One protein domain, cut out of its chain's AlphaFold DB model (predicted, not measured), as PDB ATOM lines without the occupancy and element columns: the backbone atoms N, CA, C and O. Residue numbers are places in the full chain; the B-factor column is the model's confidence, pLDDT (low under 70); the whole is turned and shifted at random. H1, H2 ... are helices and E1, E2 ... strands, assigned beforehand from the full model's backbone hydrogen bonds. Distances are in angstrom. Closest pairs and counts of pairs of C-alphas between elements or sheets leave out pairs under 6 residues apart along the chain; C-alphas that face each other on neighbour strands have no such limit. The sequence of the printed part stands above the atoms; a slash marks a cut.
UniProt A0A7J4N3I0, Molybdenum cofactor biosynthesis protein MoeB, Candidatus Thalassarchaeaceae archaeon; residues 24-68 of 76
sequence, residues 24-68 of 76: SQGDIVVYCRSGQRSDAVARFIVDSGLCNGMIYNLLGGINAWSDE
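This is residues 24 to 68 of the 76 residues of the protein "Molybdenum cofactor biosynthesis protein MoeB" of Candidatus Thalassarchaeaceae archaeon (UniProt A0A7J4N3I0). A very small parallel pair of strands, E1 and E2, has one longer helix, H1, packed along it and running back against the strands' direction, while a short second helix, H2, lies beyond the strands' far ends, at one end of the longest axis. E1, H1 and E2 make a strand-helix-strand unit, two parallel neighbour strands with a helix between them along the chain, and its crossover is right-handed. The printed part has 45 residues with two named strands and two named helices, in the order E1, H1, E2, H2; the sheet's order is E1, E2, parallel, and the class is mixed, helices and strands. The whole is only just compact, close to loose, with a radius of gyration of the C-alphas of 10.9 A, and its outline is flat, spanning 32 by 18 by 9 A.

Strand E1 is residues 28 to 30, 6.4 A from first to last C-alpha, and begins with C-alpha 28 at (112.061, 179.968, 133.931). Strand E2 is residues 55 to 57, 6.9 A long. Helix H1, the longest helix, is residues 36 to 48, 18.9 A long, with C-alpha 36 at (128.453, 181.163, 133.585). Helix H2 is residues 61 to 68, 10.9 A long, and ends with C-alpha 68 at (123.878, 179.044, 150.853).

E1 and E2 are parallel neighbours, with 24 degrees between their directions. The C-alphas of Val 29 and Tyr 56 face each other at 4.7 A. N 30 and O 56 are within hydrogen-bond range at 2.8 A, and so are N 56 and O 28 at 2.8 A. H1 and E2 have 7 pairs of C-alphas within 8 A, the closest being those of Asp 39 and Asn 57, 5.8 A apart. H1 and E1 have 4 such pairs, the closest being the C-alphas of Val 30 and Ser 38, 5.6 A apart. H1 and H2 are close but not clearly touching; their closest C-alphas, those of Ser 38 and Gly 61, are 7.9 A apart. Their lines stand at a steep tilt of 55 degrees, opposite ways. E1 and H2 are apart. In H2 each O i to N i+4 pair is within hydrogen-bond range; in H1, 8 of 9 are.

The two C-alphas farthest apart are those of Gly 49 and Asp 67, at 32.8 A. The printed part has no cut. The links E1 to H1 and E2 to H2 are tight, the link H1 to E2 is short, and no link is long. The mean pLDDT of the printed part is 93.8, and no printed residue is under 70.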
ATOM      1  N   SER A  24     106.832 177.620 127.252       87.44
ATOM      2  CA  SER A  24     106.570 178.959 126.702       87.44
ATOM      3  C   SER A  24     105.778 179.866 127.653       87.44
ATOM      4  O   SER A  24     105.707 181.079 127.439       87.44
ATOM      5  N   GLN A  25     105.172 179.296 128.702       89.31
ATOM      6  CA  GLN A  25     104.385 180.000 129.715       89.31
ATOM      7  C   GLN A  25     105.012 179.851 131.100       89.31
ATOM      8  O   GLN A  25     105.446 178.762 131.473       89.31
ATOM      9  N   GLY A  26     104.958 180.930 131.880       90.06
ATOM     10  CA  GLY A  26     105.526 180.985 133.224       90.06
ATOM     11  C   GLY A  26     106.993 181.401 133.236       90.06
ATOM     12  O   GLY A  26     107.621 181.591 132.193       90.06
ATOM     13  N   ASP A  27     107.510 181.583 134.444       94.25
ATOM     14  CA  ASP A  27     108.889 182.000 134.663       94.25
ATOM     15  C   ASP A  27     109.834 180.796 134.597       94.25
ATOM     16  O   ASP A  27     109.518 179.714 135.093       94.25
ATOM     17  N   ILE A  28     111.019 180.994 134.020       95.31
ATOM     18  CA  ILE A  28     112.061 179.968 133.931       95.31
ATOM     19  C   ILE A  28     113.258 180.393 134.766       95.31
ATOM     20  O   ILE A  28     113.796 181.485 134.592       95.31
ATOM     21  N   VAL A  29     113.746 179.486 135.610       96.38
ATOM     22  CA  VAL A  29     115.040 179.625 136.280       96.38
ATOM     23  C   VAL A  29     116.043 178.676 135.632       96.38
ATOM     24  O   VAL A  29     115.863 177.461 135.633       96.38
ATOM     25  N   VAL A  30     117.133 179.227 135.103       96.75
ATOM     26  CA  VAL A  30     118.229 178.469 134.495       96.75
ATOM     27  C   VAL A  30     119.436 178.500 135.421       96.75
ATOM     28  O   VAL A  30     119.810 179.544 135.956       96.75
ATOM     29  N   TYR A  31     120.098 177.359 135.587       97.38
ATOM     30  CA  TYR A  31     121.324 177.270 136.369       97.38
ATOM     31  C   TYR A  31     122.304 176.266 135.761       97.38
ATOM     32  O   TYR A  31     121.944 175.350 135.024       97.38
ATOM     33  N   CYS A  32     123.586 176.447 136.059       95.94
ATOM     34  CA  CYS A  32     124.632 175.480 135.733       95.94
ATOM     35  C   CYS A  32     125.527 175.263 136.961       95.94
ATOM     36  O   CYS A  32     125.105 175.518 138.083       95.94
ATOM     37  N   ARG A  33     126.770 174.800 136.774       95.50
ATOM     38  CA  ARG A  33     127.719 174.614 137.887       95.50
ATOM     39  C   ARG A  33     127.983 175.909 138.671       95.50
ATOM     40  O   ARG A  33     127.871 175.906 139.884       95.50
ATOM     41  N   SER A  34     128.324 176.983 137.958       95.88
ATOM     42  CA  SER A  34     128.828 178.244 138.527       95.88
ATOM     43  C   SER A  34     128.102 179.500 138.018       95.88
ATOM     44  O   SER A  34     128.560 180.615 138.243       95.88
ATOM     45  N   GLY A  35     127.010 179.340 137.265       95.56
ATOM     46  CA  GLY A  35     126.231 180.442 136.679       95.56
ATOM     47  C   GLY A  35     126.671 180.907 135.278       95.56
ATOM     48  O   GLY A  35     125.866 181.468 134.547       95.56
ATOM     49  N   GLN A  36     127.906 180.623 134.847       96.06
ATOM     50  CA  GLN A  36     128.453 181.163 133.585       96.06
ATOM     51  C   GLN A  36     127.760 180.641 132.313       96.06
ATOM     52  O   GLN A  36     127.427 181.399 131.410       96.06
ATOM     53  N   ARG A  37     127.519 179.327 132.222       96.88
ATOM     54  CA  ARG A  37     126.854 178.733 131.043       96.88
ATOM     55  C   ARG A  37     125.359 179.030 131.018       96.88
ATOM     56  O   ARG A  37     124.788 179.188 129.948       96.88
ATOM     57  N   SER A  38     124.736 179.077 132.193       96.81
ATOM     58  CA  SER A  38     123.318 179.401 132.325       96.81
ATOM     59  C   SER A  38     123.038 180.865 132.003       96.81
ATOM     60  O   SER A  38     121.996 181.133 131.428       96.81
ATOM     61  N   ASP A  39     123.979 181.781 132.259       97.44
ATOM     62  CA  ASP A  39     123.886 183.178 131.814       97.44
ATOM     63  C   ASP A  39     123.769 183.284 130.286       97.44
ATOM     64  O   ASP A  39     122.857 183.926 129.767       97.44
ATOM     65  N   ALA A  40     124.641 182.581 129.555       96.75
ATOM     66  CA  ALA A  40     124.595 182.551 128.093       96.75
ATOM     67  C   ALA A  40     123.276 181.956 127.565       96.75
ATOM     68  O   ALA A  40     122.686 182.494 126.630       96.75
ATOM     69  N   VAL A  41     122.793 180.876 128.187       96.62
ATOM     70  CA  VAL A  41     121.509 180.250 127.834       96.62
ATOM     71  C   VAL A  41     120.332 181.179 128.131       96.62
ATOM     72  O   VAL A  41     119.452 181.317 127.292       96.62
ATOM     73  N   ALA A  42     120.321 181.841 129.288       96.12
ATOM     74  CA  ALA A  42     119.262 182.769 129.667       96.12
ATOM     75  C   ALA A  42     119.148 183.923 128.661       96.12
ATOM     76  O   ALA A  42     118.050 184.216 128.197       96.12
ATOM     77  N   ARG A  43     120.282 184.517 128.257       95.44
ATOM     78  CA  ARG A  43     120.311 185.552 127.209       95.44
ATOM     79  C   ARG A  43     119.779 185.031 125.881       95.44
ATOM     80  O   ARG A  43     118.922 185.668 125.290       95.44
ATOM     81  N   PHE A  44     120.219 183.846 125.464       95.56
ATOM     82  CA  PHE A  44     119.732 183.228 124.234       95.56
ATOM     83  C   PHE A  44     118.209 183.009 124.243       95.56
ATOM     84  O   PHE A  44     117.546 183.297 123.250       95.56
ATOM     85  N   ILE A  45     117.638 182.533 125.356       93.75
ATOM     86  CA  ILE A  45     116.186 182.329 125.477       93.75
ATOM     87  C   ILE A  45     115.447 183.668 125.375       93.75
ATOM     88  O   ILE A  45     114.458 183.755 124.647       93.75
ATOM     89  N   VAL A  46     115.938 184.717 126.043       93.31
ATOM     90  CA  VAL A  46     115.363 186.068 125.940       93.31
ATOM     91  C   VAL A  46     115.421 186.582 124.498       93.31
ATOM     92  O   VAL A  46     114.401 187.015 123.968       93.31
ATOM     93  N   ASP A  47     116.575 186.462 123.840       94.06
ATOM     94  CA  ASP A  47     116.779 186.920 122.459       94.06
ATOM     95  C   ASP A  47     115.920 186.144 121.449       94.06
ATOM     96  O   ASP A  47     115.524 186.683 120.417       94.06
ATOM     97  N   SER A  48     115.605 184.879 121.746       92.25
ATOM     98  CA  SER A  48     114.740 184.043 120.909       92.25
ATOM     99  C   SER A  48     113.261 184.435 120.968       92.25
ATOM    100  O   SER A  48     112.491 184.042 120.092       92.25
ATOM    101  N   GLY A  49     112.851 185.177 122.003       88.88
ATOM    102  CA  GLY A  49     111.459 185.567 122.222       88.88
ATOM    103  C   GLY A  49     110.512 184.402 122.539       88.88
ATOM    104  O   GLY A  49     109.302 184.561 122.399       88.88
ATOM    105  N   LEU A  50     111.035 183.234 122.937       80.44
ATOM    106  CA  LEU A  50     110.237 182.024 123.165       80.44
ATOM    107  C   LEU A  50     109.259 182.149 124.346       80.44
ATOM    108  O   LEU A  50     108.137 181.646 124.281       80.44
ATOM    109  N   CYS A  51     109.700 182.750 125.450       79.19
ATOM    110  CA  CYS A  51     108.942 182.746 126.699       79.19
ATOM    111  C   CYS A  51     108.160 184.038 126.895       79.19
ATOM    112  O   CYS A  51     108.707 185.133 126.795       79.19
ATOM    113  N   ASN A  52     106.896 183.885 127.290       78.62
ATOM    114  CA  ASN A  52     106.047 185.002 127.703       78.62
ATOM    115  C   ASN A  52     106.267 185.417 129.172       78.62
ATOM    116  O   ASN A  52     105.696 186.416 129.607       78.62
ATOM    117  N   GLY A  53     107.031 184.637 129.944       87.12
ATOM    118  CA  GLY A  53     107.383 184.922 131.338       87.12
ATOM    119  C   GLY A  53     108.810 185.444 131.516       87.12
ATOM    120  O   GLY A  53     109.516 185.737 130.549       87.12
ATOM    121  N   MET A  54     109.240 185.562 132.771       92.62
ATOM    122  CA  MET A  54     110.574 186.043 133.126       92.62
ATOM    123  C   MET A  54     111.614 184.923 133.046       92.62
ATOM    124  O   MET A  54     111.377 183.796 133.478       92.62
ATOM    125  N   ILE A  55     112.804 185.251 132.537       95.25
ATOM    126  CA  ILE A  55     113.955 184.343 132.526       95.25
ATOM    127  C   ILE A  55     114.948 184.782 133.598       95.25
ATOM    128  O   ILE A  55     115.493 185.885 133.548       95.25
ATOM    129  N   TYR A  56     115.220 183.894 134.546       96.50
ATOM    130  CA  TYR A  56     116.158 184.108 135.636       96.50
ATOM    131  C   TYR A  56     117.388 183.219 135.470       96.50
ATOM    132  O   TYR A  56     117.287 182.034 135.158       96.50
ATOM    133  N   ASN A  57     118.565 183.776 135.740       97.19
ATOM    134  CA  ASN A  57     119.799 183.009 135.881       97.19
ATOM    135  C   ASN A  57     120.159 182.911 137.366       97.19
ATOM    136  O   ASN A  57     120.307 183.935 138.035       97.19
ATOM    137  N   LEU A  58     120.337 181.693 137.877       97.00
ATOM    138  CA  LEU A  58     120.787 181.488 139.252       97.00
ATOM    139  C   LEU A  58     122.269 181.861 139.377       97.00
ATOM    140  O   LEU A  58     123.156 181.141 138.900       97.00
ATOM    141  N   LEU A  59     122.537 182.987 140.039       96.44
ATOM    142  CA  LEU A  59     123.894 183.468 140.277       96.44
ATOM    143  C   LEU A  59     124.699 182.435 141.078       96.44
ATOM    144  O   LEU A  59     124.201 181.842 142.027       96.44
ATOM    145  N   GLY A  60     125.940 182.174 140.657       95.44
ATOM    146  CA  GLY A  60     126.805 181.171 141.290       95.44
ATOM    147  C   GLY A  60     126.400 179.711 141.036       95.44
ATOM    148  O   GLY A  60     127.166 178.800 141.355       95.44
ATOM    149  N   GLY A  61     125.262 179.467 140.377       96.00
ATOM    150  CA  GLY A  61     124.798 178.141 139.980       96.00
ATOM    151  C   GLY A  61     124.503 177.202 141.153       96.00
ATOM    152  O   GLY A  61     124.283 177.622 142.285       96.00
ATOM    153  N   ILE A  62     124.513 175.898 140.871       95.81
ATOM    154  CA  ILE A  62     124.242 174.859 141.878       95.81
ATOM    155  C   ILE A  62     125.282 174.839 143.007       95.81
ATOM    156  O   ILE A  62     124.971 174.388 144.104       95.81
ATOM    157  N   ASN A  63     126.500 175.333 142.760       95.38
ATOM    158  CA  ASN A  63     127.505 175.438 143.810       95.38
ATOM    159  C   ASN A  63     127.069 176.471 144.858       95.38
ATOM    160  O   ASN A  63     126.969 176.113 146.021       95.38
ATOM    161  N   ALA A  64     126.692 177.691 144.455       95.88
ATOM    162  CA  ALA A  64     126.178 178.684 145.405       95.88
ATOM    163  C   ALA A  64     124.897 178.212 146.114       95.88
ATOM    164  O   ALA A  64     124.756 178.400 147.316       95.88
ATOM    165  N   TRP A  65     124.005 177.504 145.410       95.50
ATOM    166  CA  TRP A  65     122.834 176.891 146.046       95.50
ATOM    167  C   TRP A  65     123.211 175.907 147.160       95.50
ATOM    168  O   TRP A  65     122.612 175.917 148.233       95.50
ATOM    169  N   SER A  66     124.202 175.049 146.912       95.38
ATOM    170  CA  SER A  66     124.697 174.102 147.914       95.38
ATOM    171  C   SER A  66     125.338 174.813 149.109       95.38
ATOM    172  O   SER A  66     125.175 174.390 150.249       95.38
ATOM    173  N   ASP A  67     126.060 175.905 148.858       94.50
ATOM    174  CA  ASP A  67     126.742 176.684 149.892       94.50
ATOM    175  C   ASP A  67     125.756 177.446 150.789       94.50
ATOM    176  O   ASP A  67     125.958 177.507 152.002       94.50
ATOM    177  N   GLU A  68     124.708 178.024 150.200       96.00
ATOM    178  CA  GLU A  68     123.878 179.044 150.853       96.00
ATOM    179  C   GLU A  68     122.465 178.566 151.212       96.00
ATOM    180  O   GLU A  68     121.856 179.118 152.127       96.00
TER     181      GLU A  68